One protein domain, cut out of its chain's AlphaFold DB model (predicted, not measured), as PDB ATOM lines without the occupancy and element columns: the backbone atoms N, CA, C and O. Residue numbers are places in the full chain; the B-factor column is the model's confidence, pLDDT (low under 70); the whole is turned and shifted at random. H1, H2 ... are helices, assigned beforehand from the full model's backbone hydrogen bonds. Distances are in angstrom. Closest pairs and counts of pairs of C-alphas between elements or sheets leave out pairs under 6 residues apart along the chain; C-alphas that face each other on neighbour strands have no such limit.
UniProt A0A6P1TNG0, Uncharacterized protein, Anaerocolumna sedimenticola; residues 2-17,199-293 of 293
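What this domain is: This is residues 2 to 17 and 199 to 293 of the 293 residues of an uncharacterized protein of Anaerocolumna sedimenticola (UniProt A0A6P1TNG0). Three aligned helices, H2, H3 and H4, form an up-and-down bundle, their centres making a triangle; short H1 packs on H3, away from H2. Past H4, the chain folds back with the short helices H5 and H6, which lie near H4, H5 near its Asn 270 and H6 near its first residue, Gly 259. The printed part has 111 residues with six named helices, H1 to H6 in chain order, and no named strand: all helix. It is compact, with a radius of gyration of the C-alphas of 13.5 A, and elongated, spanning 40 by 23 by 22 A.

Where its parts are: H1, residues 2 to 8, begins at C-alpha 2 (2.760, 14.093, -26.902). H2 is residues 201 to 215, 20.9 A long; H3, residues 221 to 241, 30.8 A; H4, residues 259 to 273, 21.2 A. H5 is residues 278 to 282. H6, residues 284 to 289, ends at C-alpha 289 (10.106, 6.429, -15.915).

How they stand to each other: H2 and H3, a helical hairpin, touch at a shallow tilt of 19 degrees, opposite ways; their closest C-alphas, Thr 206 and Ala 231, are 5.7 A apart. H2 and H4 touch at a shallow tilt of 25 degrees, the same way, the closest C-alphas being Gln 207 and Ala 265, 4.3 A. H3 and H4 are close but not clearly touching: C-alphas of Leu 235 and Leu 262, the closest, 7.1 A. H1 touches H3, closest C-alphas Tyr 3 and Ala 232, 4.6 A. H4 is close to but not clearly touching H5 and H6. H1, H2, H3, H4 and H6 have every O i to N i+4 pair within hydrogen-bond range; H5 has 0 of 1, but 2 of 2 O i to N i+3 pairs.

The domain as a whole: Residues 18 to 198 are not printed; C-alphas 17 and 199 are 27.7 A apart. The link H3 to H4, 17 residues, is long. Residues 291 to 293 are under pLDDT 70.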
ATOM      1  N   ILE A   2       3.943  14.924 -26.648       97.50
ATOM      2  CA  ILE A   2       2.760  14.093 -26.902       97.50
ATOM      3  C   ILE A   2       1.681  14.918 -27.615       97.50
ATOM      4  O   ILE A   2       1.074  14.451 -28.578       97.50
ATOM      5  N   TYR A   3       1.487  16.177 -27.204       97.81
ATOM      6  CA  TYR A   3       0.484  17.057 -27.798       97.81
ATOM      7  C   TYR A   3       0.707  17.326 -29.291       97.81
ATOM      8  O   TYR A   3      -0.255  17.356 -30.054       97.81
ATOM      9  N   GLU A   4       1.958  17.478 -29.730       97.94
ATOM     10  CA  GLU A   4       2.253  17.741 -31.144       97.94
ATOM     11  C   GLU A   4       1.895  16.540 -32.030       97.94
ATOM     12  O   GLU A   4       1.340  16.728 -33.112       97.94
ATOM     13  N   ILE A   5       2.118  15.314 -31.539       98.12
ATOM     14  CA  ILE A   5       1.680  14.083 -32.215       98.12
ATOM     15  C   ILE A   5       0.145  14.058 -32.300       98.12
ATOM     16  O   ILE A   5      -0.418  13.953 -33.389       98.12
ATOM     17  N   ALA A   6      -0.542  14.262 -31.170       98.19
ATOM     18  CA  ALA A   6      -2.006  14.265 -31.111       98.19
ATOM     19  C   ALA A   6      -2.645  15.308 -32.048       98.19
ATOM     20  O   ALA A   6      -3.600  15.010 -32.764       98.19
ATOM     21  N   LYS A   7      -2.100  16.526 -32.081       97.81
ATOM     22  CA  LYS A   7      -2.553  17.624 -32.951       97.81
ATOM     23  C   LYS A   7      -2.311  17.325 -34.438       97.81
ATOM     24  O   LYS A   7      -3.104  17.727 -35.303       97.81
ATOM     25  N   GLY A   8      -1.206  16.642 -34.734       97.06
ATOM     26  CA  GLY A   8      -0.826  16.199 -36.072       97.06
ATOM     27  C   GLY A   8      -1.690  15.059 -36.609       97.06
ATOM     28  O   GLY A   8      -1.886  14.987 -37.821       97.06
ATOM     29  N   TYR A   9      -2.268  14.232 -35.734       97.69
ATOM     30  CA  TYR A   9      -3.050  13.064 -36.127       97.69
ATOM     31  C   TYR A   9      -4.277  13.427 -36.982       97.69
ATOM     32  O   TYR A   9      -5.159  14.191 -36.574       97.69
ATOM     33  N   LYS A  10      -4.339  12.871 -38.199       95.31
ATOM     34  CA  LYS A  10      -5.463  13.033 -39.146       95.31
ATOM     35  C   LYS A  10      -6.171  11.722 -39.493       95.31
ATOM     36  O   LYS A  10      -7.148  11.767 -40.232       95.31
ATOM     37  N   GLY A  11      -5.720  10.593 -38.945       94.75
ATOM     38  CA  GLY A  11      -6.358   9.294 -39.152       94.75
ATOM     39  C   GLY A  11      -7.734   9.183 -38.488       94.75
ATOM     40  O   GLY A  11      -8.205  10.109 -37.814       94.75
ATOM     41  N   ASP A  12      -8.365   8.030 -38.686       95.88
ATOM     42  CA  ASP A  12      -9.589   7.633 -37.989       95.88
ATOM     43  C   ASP A  12      -9.267   6.897 -36.691       95.88
ATOM     44  O   ASP A  12      -8.188   6.341 -36.522       95.88
ATOM     45  N   TYR A  13     -10.210   6.889 -35.757       97.25
ATOM     46  CA  TYR A  13     -10.022   6.234 -34.467       97.25
ATOM     47  C   TYR A  13     -10.663   4.858 -34.446       97.25
ATOM     48  O   TYR A  13     -11.864   4.728 -34.707       97.25
ATOM     49  N   THR A  14      -9.903   3.852 -34.029       95.75
ATOM     50  CA  THR A  14     -10.474   2.543 -33.707       95.75
ATOM     51  C   THR A  14     -11.185   2.596 -32.346       95.75
ATOM     52  O   THR A  14     -11.113   3.582 -31.601       95.75
ATOM     53  N   ILE A  15     -11.965   1.558 -32.045       94.50
ATOM     54  CA  ILE A  15     -12.535   1.367 -30.706       94.50
ATOM     55  C   ILE A  15     -11.469   0.681 -29.857       94.50
ATOM     56  O   ILE A  15     -10.884  -0.310 -30.296       94.50
ATOM     57  N   PHE A  16     -11.253   1.167 -28.638       97.19
ATOM     58  CA  PHE A  16     -10.330   0.535 -27.705       97.19
ATOM     59  C   PHE A  16     -10.886  -0.819 -27.240       97.19
ATOM     60  O   PHE A  16     -11.919  -0.884 -26.567       97.19
ATOM     61  N   ARG A  17     -10.204  -1.901 -27.637       92.69
ATOM     62  CA  ARG A  17     -10.609  -3.304 -27.438       92.69
ATOM     63  C   ARG A  17      -9.436  -4.134 -26.896       92.69
ATOM     64  O   ARG A  17      -8.857  -4.922 -27.640       92.69
ATOM     65  N   ASN A 199       0.352  15.843 -10.317       94.44
ATOM     66  CA  ASN A 199       0.796  14.640  -9.609       94.44
ATOM     67  C   ASN A 199       0.224  13.369 -10.273       94.44
ATOM     68  O   ASN A 199      -0.254  13.427 -11.405       94.44
ATOM     69  N   ASN A 200       0.257  12.221  -9.590       95.44
ATOM     70  CA  ASN A 200      -0.267  10.940 -10.079       95.44
ATOM     71  C   ASN A 200      -1.726  10.984 -10.574       95.44
ATOM     72  O   ASN A 200      -2.103  10.176 -11.421       95.44
ATOM     73  N   TRP A 201      -2.533  11.946 -10.118       97.19
ATOM     74  CA  TRP A 201      -3.908  12.104 -10.581       97.19
ATOM     75  C   TRP A 201      -3.973  12.366 -12.075       97.19
ATOM     76  O   TRP A 201      -4.894  11.889 -12.727       97.19
ATOM     77  N   THR A 202      -2.991  13.073 -12.630       97.56
ATOM     78  CA  THR A 202      -2.963  13.399 -14.051       97.56
ATOM     79  C   THR A 202      -2.938  12.143 -14.917       97.56
ATOM     80  O   THR A 202      -3.931  11.887 -15.599       97.56
ATOM     81  N   PRO A 203      -1.893  11.294 -14.881       97.56
ATOM     82  CA  PRO A 203      -1.884  10.088 -15.696       97.56
ATOM     83  C   PRO A 203      -2.996   9.109 -15.303       97.56
ATOM     84  O   PRO A 203      -3.547   8.464 -16.194       97.56
ATOM     85  N   TRP A 204      -3.382   9.014 -14.022       98.56
ATOM     86  CA  TRP A 204      -4.469   8.133 -13.581       98.56
ATOM     87  C   TRP A 204      -5.826   8.512 -14.184       98.56
ATOM     88  O   TRP A 204      -6.521   7.662 -14.749       98.56
ATOM     89  N   CYS A 205      -6.228   9.777 -14.063       98.69
ATOM     90  CA  CYS A 205      -7.493  10.266 -14.601       98.69
ATOM     91  C   CYS A 205      -7.465  10.264 -16.131       98.69
ATOM     92  O   CYS A 205      -8.448   9.859 -16.756       98.69
ATOM     93  N   THR A 206      -6.334  10.633 -16.744       98.75
ATOM     94  CA  THR A 206      -6.172  10.622 -18.201       98.75
ATOM     95  C   THR A 206      -6.313   9.214 -18.782       98.75
ATOM     96  O   THR A 206      -7.135   9.042 -19.681       98.75
ATOM     97  N   GLN A 207      -5.607   8.190 -18.269       98.56
ATOM     98  CA  GLN A 207      -5.730   6.823 -18.812       98.56
ATOM     99  C   GLN A 207      -7.177   6.314 -18.737       98.56
ATOM    100  O   GLN A 207      -7.696   5.751 -19.695       98.56
ATOM    101  N   ASN A 208      -7.858   6.556 -17.616       98.88
ATOM    102  CA  ASN A 208      -9.193   6.027 -17.377       98.88
ATOM    103  C   ASN A 208     -10.231   6.768 -18.228       98.88
ATOM    104  O   ASN A 208     -11.165   6.161 -18.749       98.88
ATOM    105  N   THR A 209     -10.037   8.070 -18.444       98.81
ATOM    106  CA  THR A 209     -10.873   8.858 -19.353       98.81
ATOM    107  C   THR A 209     -10.697   8.410 -20.805       98.81
ATOM    108  O   THR A 209     -11.688   8.251 -21.518       98.81
ATOM    109  N   LEU A 210      -9.458   8.128 -21.230       98.88
ATOM    110  CA  LEU A 210      -9.177   7.558 -22.548       98.88
ATOM    111  C   LEU A 210      -9.862   6.193 -22.720       98.88
ATOM    112  O   LEU A 210     -10.603   6.019 -23.684       98.88
ATOM    113  N   ILE A 211      -9.704   5.266 -21.766       98.81
ATOM    114  CA  ILE A 211     -10.390   3.957 -21.782       98.81
ATOM    115  C   ILE A 211     -11.906   4.148 -21.868       98.81
ATOM    116  O   ILE A 211     -12.574   3.502 -22.671       98.81
ATOM    117  N   THR A 212     -12.459   5.066 -21.073       98.81
ATOM    118  CA  THR A 212     -13.898   5.348 -21.069       98.81
ATOM    119  C   THR A 212     -14.389   5.730 -22.461       98.81
ATOM    120  O   THR A 212     -15.251   5.062 -23.026       98.81
ATOM    121  N   ILE A 213     -13.831   6.805 -23.016       98.69
ATOM    122  CA  ILE A 213     -14.366   7.449 -24.216       98.69
ATOM    123  C   ILE A 213     -14.055   6.628 -25.470       98.69
ATOM    124  O   ILE A 213     -14.902   6.519 -26.356       98.69
ATOM    125  N   PHE A 214     -12.867   6.026 -25.560       98.56
ATOM    126  CA  PHE A 214     -12.483   5.258 -26.743       98.56
ATOM    127  C   PHE A 214     -13.076   3.846 -26.791       98.56
ATOM    128  O   PHE A 214     -13.105   3.257 -27.874       98.56
ATOM    129  N   SER A 215     -13.596   3.313 -25.681       97.69
ATOM    130  CA  SER A 215     -14.400   2.081 -25.690       97.69
ATOM    131  C   SER A 215     -15.881   2.324 -26.012       97.69
ATOM    132  O   SER A 215     -16.580   1.374 -26.357       97.69
ATOM    133  N   MET A 216     -16.369   3.569 -25.946       97.56
ATOM    134  CA  MET A 216     -17.750   3.904 -26.315       97.56
ATOM    135  C   MET A 216     -17.962   3.884 -27.835       97.56
ATOM    136  O   MET A 216     -17.159   4.386 -28.626       97.56
ATOM    137  N   GLU A 217     -19.110   3.349 -28.246       94.31
ATOM    138  CA  GLU A 217     -19.578   3.397 -29.633       94.31
ATOM    139  C   GLU A 217     -20.302   4.720 -29.924       94.31
ATOM    140  O   GLU A 217     -20.906   5.322 -29.040       94.31
ATOM    141  N   GLY A 218     -20.269   5.168 -31.184       94.38
ATOM    142  CA  GLY A 218     -21.031   6.341 -31.630       94.38
ATOM    143  C   GLY A 218     -20.442   7.703 -31.244       94.38
ATOM    144  O   GLY A 218     -21.099   8.716 -31.454       94.38
ATOM    145  N   ILE A 219     -19.216   7.752 -30.711       97.44
ATOM    146  CA  ILE A 219     -18.512   9.018 -30.470       97.44
ATOM    147  C   ILE A 219     -17.944   9.561 -31.786       97.44
ATOM    148  O   ILE A 219     -17.156   8.885 -32.454       97.44
ATOM    149  N   GLU A 220     -18.321  10.794 -32.121       97.50
ATOM    150  CA  GLU A 220     -17.853  11.520 -33.307       97.50
ATOM    151  C   GLU A 220     -16.326  11.705 -33.308       97.50
ATOM    152  O   GLU A 220     -15.690  11.882 -32.262       97.50
ATOM    153  N   ARG A 221     -15.724  11.695 -34.503       97.50
ATOM    154  CA  ARG A 221     -14.268  11.807 -34.688       97.50
ATOM    155  C   ARG A 221     -13.720  13.092 -34.069       97.50
ATOM    156  O   ARG A 221     -12.671  13.074 -33.434       97.50
ATOM    157  N   GLU A 222     -14.426  14.201 -34.242       97.94
ATOM    158  CA  GLU A 222     -14.056  15.526 -33.745       97.94
ATOM    159  C   GLU A 222     -14.004  15.547 -32.215       97.94
ATOM    160  O   GLU A 222     -13.104  16.147 -31.624       97.94
ATOM    161  N   ILE A 223     -14.931  14.842 -31.561       98.38
ATOM    162  CA  ILE A 223     -14.940  14.678 -30.108       98.38
ATOM    163  C   ILE A 223     -13.748  13.829 -29.662       98.38
ATOM    164  O   ILE A 223     -13.012  14.251 -28.769       98.38
ATOM    165  N   LYS A 224     -13.485  12.694 -30.324       98.50
ATOM    166  CA  LYS A 224     -12.297  11.863 -30.049       98.50
ATOM    167  C   LYS A 224     -10.991  12.646 -30.211       98.50
ATOM    168  O   LYS A 224     -10.110  12.540 -29.363       98.50
ATOM    169  N   GLN A 225     -10.897  13.489 -31.240       98.62
ATOM    170  CA  GLN A 225      -9.747  14.363 -31.472       98.62
ATOM    171  C   GLN A 225      -9.527  15.341 -30.315       98.62
ATOM    172  O   GLN A 225      -8.412  15.454 -29.813       98.62
ATOM    173  N   ARG A 226     -10.583  16.020 -29.854       98.62
ATOM    174  CA  ARG A 226     -10.492  16.938 -28.706       98.62
ATOM    175  C   ARG A 226     -10.044  16.216 -27.436       98.62
ATOM    176  O   ARG A 226      -9.218  16.743 -26.696       98.62
ATOM    177  N   VAL A 227     -10.560  15.008 -27.211       98.75
ATOM    178  CA  VAL A 227     -10.201  14.172 -26.059       98.75
ATOM    179  C   VAL A 227      -8.729  13.765 -26.105       98.75
ATOM    180  O   VAL A 227      -8.036  13.911 -25.098       98.75
ATOM    181  N   LEU A 228      -8.247  13.307 -27.268       98.75
ATOM    182  CA  LEU A 228      -6.845  12.942 -27.485       98.75
ATOM    183  C   LEU A 228      -5.919  14.137 -27.244       98.75
ATOM    184  O   LEU A 228      -4.937  14.028 -26.517       98.75
ATOM    185  N   GLU A 229      -6.248  15.292 -27.822       98.56
ATOM    186  CA  GLU A 229      -5.467  16.516 -27.651       98.56
ATOM    187  C   GLU A 229      -5.389  16.956 -26.189       98.56
ATOM    188  O   GLU A 229      -4.314  17.322 -25.719       98.56
ATOM    189  N   GLN A 230      -6.504  16.910 -25.460       98.44
ATOM    190  CA  GLN A 230      -6.529  17.271 -24.046       98.44
ATOM    191  C   GLN A 230      -5.739  16.278 -23.191       98.44
ATOM    192  O   GLN A 230      -4.931  16.701 -22.369       98.44
ATOM    193  N   ALA A 231      -5.885  14.974 -23.448       98.56
ATOM    194  CA  ALA A 231      -5.105  13.943 -22.769       98.56
ATOM    195  C   ALA A 231      -3.603  14.154 -22.992       98.56
ATOM    196  O   ALA A 231      -2.823  14.184 -22.042       98.56
ATOM    197  N   ALA A 232      -3.204  14.379 -24.241       98.44
ATOM    198  CA  ALA A 232      -1.819  14.614 -24.612       98.44
ATOM    199  C   ALA A 232      -1.224  15.869 -23.950       98.44
ATOM    200  O   ALA A 232      -0.075  15.831 -23.507       98.44
ATOM    201  N   LYS A 233      -1.999  16.958 -23.828       97.56
ATOM    202  CA  LYS A 233      -1.581  18.162 -23.084       97.56
ATOM    203  C   LYS A 233      -1.323  17.853 -21.613       97.56
ATOM    204  O   LYS A 233      -0.254  18.188 -21.111       97.56
ATOM    205  N   SER A 234      -2.264  17.191 -20.942       97.75
ATOM    206  CA  SER A 234      -2.130  16.842 -19.526       97.75
ATOM    207  C   SER A 234      -0.914  15.949 -19.266       97.75
ATOM    208  O   SER A 234      -0.162  16.179 -18.319       97.75
ATOM    209  N   LEU A 235      -0.652  14.975 -20.143       97.38
ATOM    210  CA  LEU A 235       0.524  14.108 -20.028       97.38
ATOM    211  C   LEU A 235       1.841  14.849 -20.303       97.38
ATOM    212  O   LEU A 235       2.830  14.583 -19.622       97.38
ATOM    213  N   ASP A 236       1.871  15.797 -21.247       96.31
ATOM    214  CA  ASP A 236       3.038  16.666 -21.450       96.31
ATOM    215  C   ASP A 236       3.324  17.519 -20.197       96.31
ATOM    216  O   ASP A 236       4.479  17.655 -19.795       96.31
ATOM    217  N   ILE A 237       2.289  18.054 -19.537       95.50
ATOM    218  CA  ILE A 237       2.433  18.816 -18.283       95.50
ATOM    219  C   ILE A 237       2.958  17.917 -17.157       95.50
ATOM    220  O   ILE A 237       3.894  18.295 -16.452       95.50
ATOM    221  N   PHE A 238       2.433  16.698 -17.036       94.94
ATOM    222  CA  PHE A 238       2.932  15.705 -16.084       94.94
ATOM    223  C   PHE A 238       4.404  15.328 -16.334       94.94
ATOM    224  O   PHE A 238       5.200  15.260 -15.399       94.94
ATOM    225  N   LEU A 239       4.812  15.145 -17.590       93.94
ATOM    226  CA  LEU A 239       6.212  14.874 -17.934       93.94
ATOM    227  C   LEU A 239       7.147  16.053 -17.635       93.94
ATOM    228  O   LEU A 239       8.328  15.839 -17.353       93.94
ATOM    229  N   ASN A 240       6.640  17.286 -17.682       91.62
ATOM    230  CA  ASN A 240       7.424  18.476 -17.359       91.62
ATOM    231  C   ASN A 240       7.739  18.588 -15.862       91.62
ATOM    232  O   ASN A 240       8.782  19.141 -15.521       91.62
ATOM    233  N   VAL A 241       6.884  18.059 -14.975       87.69
ATOM    234  CA  VAL A 241       7.181  18.042 -13.531       87.69
ATOM    235  C   VAL A 241       8.148  16.918 -13.139       87.69
ATOM    236  O   VAL A 241       8.770  16.997 -12.083       87.69
ATOM    237  N   TYR A 242       8.319  15.891 -13.978       88.44
ATOM    238  CA  TYR A 242       9.293  14.816 -13.763       88.44
ATOM    239  C   TYR A 242      10.719  15.236 -14.140       88.44
ATOM    240  O   TYR A 242      10.960  15.843 -15.192       88.44
ATOM    241  N   GLY A 243      11.678  14.829 -13.302       88.81
ATOM    242  CA  GLY A 243      13.102  14.904 -13.615       88.81
ATOM    243  C   GLY A 243      13.473  14.044 -14.828       88.81
ATOM    244  O   GLY A 243      12.767  13.105 -15.197       88.81
ATOM    245  N   GLU A 244      14.603  14.356 -15.466       92.12
ATOM    246  CA  GLU A 244      15.125  13.564 -16.594       92.12
ATOM    247  C   GLU A 244      15.527  12.135 -16.188       92.12
ATOM    248  O   GLU A 244      15.590  11.248 -17.034       92.12
ATOM    249  N   ASP A 245      15.765  11.894 -14.897       90.56
ATOM    250  CA  ASP A 245      16.065  10.578 -14.323       90.56
ATOM    251  C   ASP A 245      14.834   9.665 -14.187       90.56
ATOM    252  O   ASP A 245      14.980   8.502 -13.816       90.56
ATOM    253  N   GLY A 246      13.632  10.175 -14.485       88.50
ATOM    254  CA  GLY A 246      12.375   9.432 -14.435       88.50
ATOM    255  C   GLY A 246      11.909   9.042 -13.032       88.50
ATOM    256  O   GLY A 246      10.937   8.295 -12.899       88.50
ATOM    257  N   CYS A 247      12.558   9.541 -11.976       87.12
ATOM    258  CA  CYS A 247      12.184   9.205 -10.609       87.12
ATOM    259  C   CYS A 247      10.793   9.754 -10.264       87.12
ATOM    260  O   CYS A 247      10.458  10.904 -10.539       87.12
ATOM    261  N   CYS A 248       9.970   8.922  -9.618       86.56
ATOM    262  CA  CYS A 248       8.655   9.345  -9.150       86.56
ATOM    263  C   CYS A 248       8.803  10.343  -7.994       86.56
ATOM    264  O   CYS A 248       9.164   9.952  -6.882       86.56
ATOM    265  N   ASN A 249       8.477  11.613  -8.248       83.06
ATOM    266  CA  ASN A 249       8.568  12.700  -7.263       83.06
ATOM    267  C   ASN A 249       7.723  12.462  -5.997       83.06
ATOM    268  O   ASN A 249       8.029  13.001  -4.938       83.06
ATOM    269  N   GLU A 250       6.667  11.653  -6.094       87.88
ATOM    270  CA  GLU A 250       5.778  11.311  -4.973       87.88
ATOM    271  C   GLU A 250       6.272  10.100  -4.165       87.88
ATOM    272  O   GLU A 250       5.684   9.730  -3.151       87.88
ATOM    273  N   GLY A 251       7.376   9.486  -4.596       86.62
ATOM    274  CA  GLY A 251       7.962   8.297  -3.997       86.62
ATOM    275  C   GLY A 251       7.555   7.003  -4.703       86.62
ATOM    276  O   GLY A 251       6.547   6.909  -5.402       86.62
ATOM    277  N   ALA A 252       8.354   5.953  -4.497       86.56
ATOM    278  CA  ALA A 252       8.221   4.679  -5.209       86.56
ATOM    279  C   ALA A 252       6.840   4.007  -5.058       86.56
ATOM    280  O   ALA A 252       6.396   3.304  -5.964       86.56
ATOM    281  N   SER A 253       6.131   4.239  -3.947       88.56
ATOM    282  CA  SER A 253       4.778   3.706  -3.730       88.56
ATOM    283  C   SER A 253       3.750   4.239  -4.730       88.56
ATOM    284  O   SER A 253       2.792   3.534  -5.042       88.56
ATOM    285  N   TYR A 254       3.958   5.447  -5.261       90.31
ATOM    286  CA  TYR A 254       3.059   6.088  -6.221       90.31
ATOM    287  C   TYR A 254       3.382   5.760  -7.677       90.31
ATOM    288  O   TYR A 254       2.585   6.075  -8.554       90.31
ATOM    289  N   TYR A 255       4.481   5.051  -7.956       90.19
ATOM    290  CA  TYR A 255       4.864   4.686  -9.323       90.19
ATOM    291  C   TYR A 255       3.728   3.999 -10.102       90.19
ATOM    292  O   TYR A 255       3.494   4.308 -11.269       90.19
ATOM    293  N   ARG A 256       2.972   3.115  -9.436       90.38
ATOM    294  CA  ARG A 256       1.825   2.418 -10.043       90.38
ATOM    295  C   ARG A 256       0.688   3.350 -10.449       90.38
ATOM    296  O   ARG A 256      -0.023   3.018 -11.385       90.38
ATOM    297  N   ALA A 257       0.509   4.456  -9.732       91.56
ATOM    298  CA  ALA A 257      -0.521   5.449 -10.015       91.56
ATOM    299  C   ALA A 257      -0.015   6.589 -10.916       91.56
ATOM    300  O   ALA A 257      -0.808   7.354 -11.447       91.56
ATOM    301  N   ALA A 258       1.304   6.708 -11.075       92.50
ATOM    302  CA  ALA A 258       1.955   7.771 -11.818       92.50
ATOM    303  C   ALA A 258       2.564   7.225 -13.121       92.50
ATOM    304  O   ALA A 258       1.883   7.154 -14.142       92.50
ATOM    305  N   GLY A 259       3.823   6.779 -13.078       92.12
ATOM    306  CA  GLY A 259       4.556   6.288 -14.245       92.12
ATOM    307  C   GLY A 259       3.843   5.161 -14.994       92.12
ATOM    308  O   GLY A 259       3.691   5.245 -16.206       92.12
ATOM    309  N   LEU A 260       3.318   4.148 -14.297       92.88
ATOM    310  CA  LEU A 260       2.595   3.057 -14.965       92.88
ATOM    311  C   LEU A 260       1.318   3.544 -15.674       92.88
ATOM    312  O   LEU A 260       1.009   3.091 -16.773       92.88
ATOM    313  N   CYS A 261       0.599   4.498 -15.082       96.44
ATOM    314  CA  CYS A 261      -0.592   5.089 -15.689       96.44
ATOM    315  C   CYS A 261      -0.256   5.947 -16.915       96.44
ATOM    316  O   CYS A 261      -1.026   5.959 -17.870       96.44
ATOM    317  N   LEU A 262       0.899   6.624 -16.920       96.44
ATOM    318  CA  LEU A 262       1.406   7.319 -18.106       96.44
ATOM    319  C   LEU A 262       1.625   6.322 -19.251       96.44
ATOM    320  O   LEU A 262       1.160   6.565 -20.361       96.44
ATOM    321  N   PHE A 263       2.283   5.192 -18.975       95.12
ATOM    322  CA  PHE A 263       2.495   4.138 -19.972       95.12
ATOM    323  C   PHE A 263       1.175   3.583 -20.502       95.12
ATOM    324  O   PHE A 263       0.969   3.545 -21.711       95.12
ATOM    325  N   ASN A 264       0.236   3.245 -19.620       96.44
ATOM    326  CA  ASN A 264      -1.083   2.774 -20.035       96.44
ATOM    327  C   ASN A 264      -1.846   3.809 -20.875       96.44
ATOM    328  O   ASN A 264      -2.526   3.436 -21.824       96.44
ATOM    329  N   ALA A 265      -1.740   5.103 -20.558       98.25
ATOM    330  CA  ALA A 265      -2.356   6.143 -21.376       98.25
ATOM    331  C   ALA A 265      -1.771   6.156 -22.798       98.25
ATOM    332  O   ALA A 265      -2.531   6.259 -23.760       98.25
ATOM    333  N   ILE A 266      -0.449   6.003 -22.940       97.81
ATOM    334  CA  ILE A 266       0.216   5.898 -24.249       97.81
ATOM    335  C   ILE A 266      -0.233   4.636 -24.992       97.81
ATOM    336  O   ILE A 266      -0.540   4.723 -26.175       97.81
ATOM    337  N   GLU A 267      -0.366   3.502 -24.306       97.25
ATOM    338  CA  GLU A 267      -0.872   2.261 -24.906       97.25
ATOM    339  C   GLU A 267      -2.314   2.392 -25.407       97.25
ATOM    340  O   GLU A 267      -2.626   1.952 -26.513       97.25
ATOM    341  N   VAL A 268      -3.194   3.054 -24.649       98.44
ATOM    342  CA  VAL A 268      -4.557   3.342 -25.117       98.44
ATOM    343  C   VAL A 268      -4.511   4.243 -26.349       98.44
ATOM    344  O   VAL A 268      -5.199   3.952 -27.324       98.44
ATOM    345  N   MET A 269      -3.689   5.303 -26.332       98.56
ATOM    346  CA  MET A 269      -3.521   6.199 -27.481       98.56
ATOM    347  C   MET A 269      -3.026   5.435 -28.720       98.56
ATOM    348  O   MET A 269      -3.675   5.508 -29.755       98.56
ATOM    349  N   ASN A 270      -1.966   4.629 -28.600       97.88
ATOM    350  CA  ASN A 270      -1.456   3.772 -29.676       97.88
ATOM    351  C   ASN A 270      -2.525   2.825 -30.223       97.88
ATOM    352  O   ASN A 270      -2.737   2.772 -31.434       97.88
ATOM    353  N   ALA A 271      -3.248   2.126 -29.345       97.75
ATOM    354  CA  ALA A 271      -4.282   1.185 -29.758       97.75
ATOM    355  C   ALA A 271      -5.393   1.862 -30.581       97.75
ATOM    356  O   ALA A 271      -5.913   1.260 -31.524       97.75
ATOM    357  N   VAL A 272      -5.745   3.112 -30.254       98.12
ATOM    358  CA  VAL A 272      -6.827   3.845 -30.935       98.12
ATOM    359  C   VAL A 272      -6.367   4.624 -32.165       98.12
ATOM    360  O   VAL A 272      -7.207   4.970 -32.997       98.12
ATOM    361  N   THR A 273      -5.062   4.882 -32.300       97.94
ATOM    362  CA  THR A 273      -4.454   5.604 -33.432       97.94
ATOM    363  C   THR A 273      -3.531   4.750 -34.298       97.94
ATOM    364  O   THR A 273      -2.821   5.295 -35.135       97.94
ATOM    365  N   THR A 274      -3.529   3.425 -34.135       95.00
ATOM    366  CA  THR A 274      -2.651   2.506 -34.887       95.00
ATOM    367  C   THR A 274      -1.163   2.859 -34.722       95.00
ATOM    368  O   THR A 274      -0.456   3.121 -35.690       95.00
ATOM    369  N   ASP A 275      -0.706   2.891 -33.469       96.44
ATOM    370  CA  ASP A 275       0.696   3.072 -33.059       96.44
ATOM    371  C   ASP A 275       1.337   4.438 -33.380       96.44
ATOM    372  O   ASP A 275       2.556   4.589 -33.325       96.44
ATOM    373  N   GLU A 276       0.532   5.474 -33.639       97.56
ATOM    374  CA  GLU A 276       1.017   6.848 -33.885       97.56
ATOM    375  C   GLU A 276       1.978   7.381 -32.792       97.56
ATOM    376  O   GLU A 276       2.891   8.161 -33.069       97.56
ATOM    377  N   PHE A 277       1.815   6.947 -31.538       97.69
ATOM    378  CA  PHE A 277       2.608   7.407 -30.395       97.69
ATOM    379  C   PHE A 277       3.788   6.482 -30.055       97.69
ATOM    380  O   PHE A 277       4.506   6.748 -29.091       97.69
ATOM    381  N   VAL A 278       4.063   5.432 -30.840       96.12
ATOM    382  CA  VAL A 278       5.125   4.446 -30.548       96.12
ATOM    383  C   VAL A 278       6.522   5.075 -30.453       96.12
ATOM    384  O   VAL A 278       7.379   4.613 -29.698       96.12
ATOM    385  N   SER A 279       6.752   6.180 -31.169       95.44
ATOM    386  CA  SER A 279       8.019   6.922 -31.126       95.44
ATOM    387  C   SER A 279       8.334   7.503 -29.741       95.44
ATOM    388  O   SER A 279       9.506   7.700 -29.414       95.44
ATOM    389  N   LEU A 280       7.322   7.709 -28.888       95.75
ATOM    390  CA  LEU A 280       7.499   8.192 -27.518       95.75
ATOM    391  C   LEU A 280       8.354   7.250 -26.667       95.75
ATOM    392  O   LEU A 280       9.078   7.719 -25.791       95.75
ATOM    393  N   TYR A 281       8.350   5.947 -26.954       93.56
ATOM    394  CA  TYR A 281       9.173   4.972 -26.233       93.56
ATOM    395  C   TYR A 281      10.676   5.131 -26.480       93.56
ATOM    396  O   TYR A 281      11.487   4.575 -25.746       93.56
ATOM    397  N   GLN A 282      11.077   5.929 -27.472       93.19
ATOM    398  CA  GLN A 282      12.479   6.284 -27.696       93.19
ATOM    399  C   GLN A 282      12.921   7.488 -26.851       93.19
ATOM    400  O   GLN A 282      14.119   7.753 -26.740       93.19
ATOM    401  N   ASN A 283      11.985   8.218 -26.236       94.06
ATOM    402  CA  ASN A 283      12.300   9.357 -25.385       94.06
ATOM    403  C   ASN A 283      12.974   8.892 -24.080       94.06
ATOM    404  O   ASN A 283      12.419   8.085 -23.334       94.06
ATOM    405  N   ASN A 284      14.154   9.443 -23.781       93.62
ATOM    406  CA  ASN A 284      14.948   9.047 -22.612       93.62
ATOM    407  C   ASN A 284      14.189   9.197 -21.290       93.62
ATOM    408  O   ASN A 284      14.260   8.299 -20.457       93.62
ATOM    409  N   LYS A 285      13.430  10.284 -21.102       93.31
ATOM    410  CA  LYS A 285      12.655  10.498 -19.876       93.31
ATOM    411  C   LYS A 285      11.576   9.429 -19.715       93.31
ATOM    412  O   LYS A 285      11.463   8.844 -18.646       93.31
ATOM    413  N   ILE A 286      10.824   9.129 -20.776       93.06
ATOM    414  CA  ILE A 286       9.788   8.082 -20.745       93.06
ATOM    415  C   ILE A 286      10.410   6.719 -20.414       93.06
ATOM    416  O   ILE A 286       9.923   6.027 -19.523       93.06
ATOM    417  N   ARG A 287      11.535   6.373 -21.051       92.19
ATOM    418  CA  ARG A 287      12.282   5.141 -20.746       92.19
ATOM    419  C   ARG A 287      12.774   5.089 -19.305       92.19
ATOM    420  O   ARG A 287      12.730   4.036 -18.687       92.19
ATOM    421  N   ASN A 288      13.230   6.211 -18.761       91.94
ATOM    422  CA  ASN A 288      13.683   6.267 -17.376       91.94
ATOM    423  C   ASN A 288      12.518   6.115 -16.384       91.94
ATOM    424  O   ASN A 288      12.705   5.529 -15.322       91.94
ATOM    425  N   ILE A 289      11.314   6.587 -16.738       89.75
ATOM    426  CA  ILE A 289      10.106   6.429 -15.915       89.75
ATOM    427  C   ILE A 289       9.689   4.956 -15.829       89.75
ATOM    428  O   ILE A 289       9.463   4.475 -14.721       89.75
ATOM    429  N   ALA A 290       9.612   4.221 -16.946       76.50
ATOM    430  CA  ALA A 290       9.435   2.763 -16.913       76.50
ATOM    431  C   ALA A 290      10.540   2.057 -17.714       76.50
ATOM    432  O   ALA A 290      10.382   1.809 -18.909       76.50
ATOM    433  N   PRO A 291      11.642   1.666 -17.054       67.19
ATOM    434  CA  PRO A 291      12.799   1.059 -17.715       67.19
ATOM    435  C   PRO A 291      12.576  -0.391 -18.170       67.19
ATOM    436  O   PRO A 291      13.515  -1.045 -18.614       67.19
ATOM    437  N   ILE A 292      11.356  -0.919 -18.032       53.97
ATOM    438  CA  ILE A 292      11.014  -2.319 -18.311       53.97
ATOM    439  C   ILE A 292      10.299  -2.424 -19.662       53.97
ATOM    440  O   ILE A 292       9.216  -2.986 -19.699       53.97
ATOM    441  N   PHE A 293      10.874  -1.876 -20.738       45.66
ATOM    442  CA  PHE A 293      10.563  -2.218 -22.136       45.66
ATOM    443  C   PHE A 293      11.779  -1.926 -23.026       45.66
ATOM    444  O   PHE A 293      12.359  -0.818 -22.908       45.66
TER     445      PHE A 293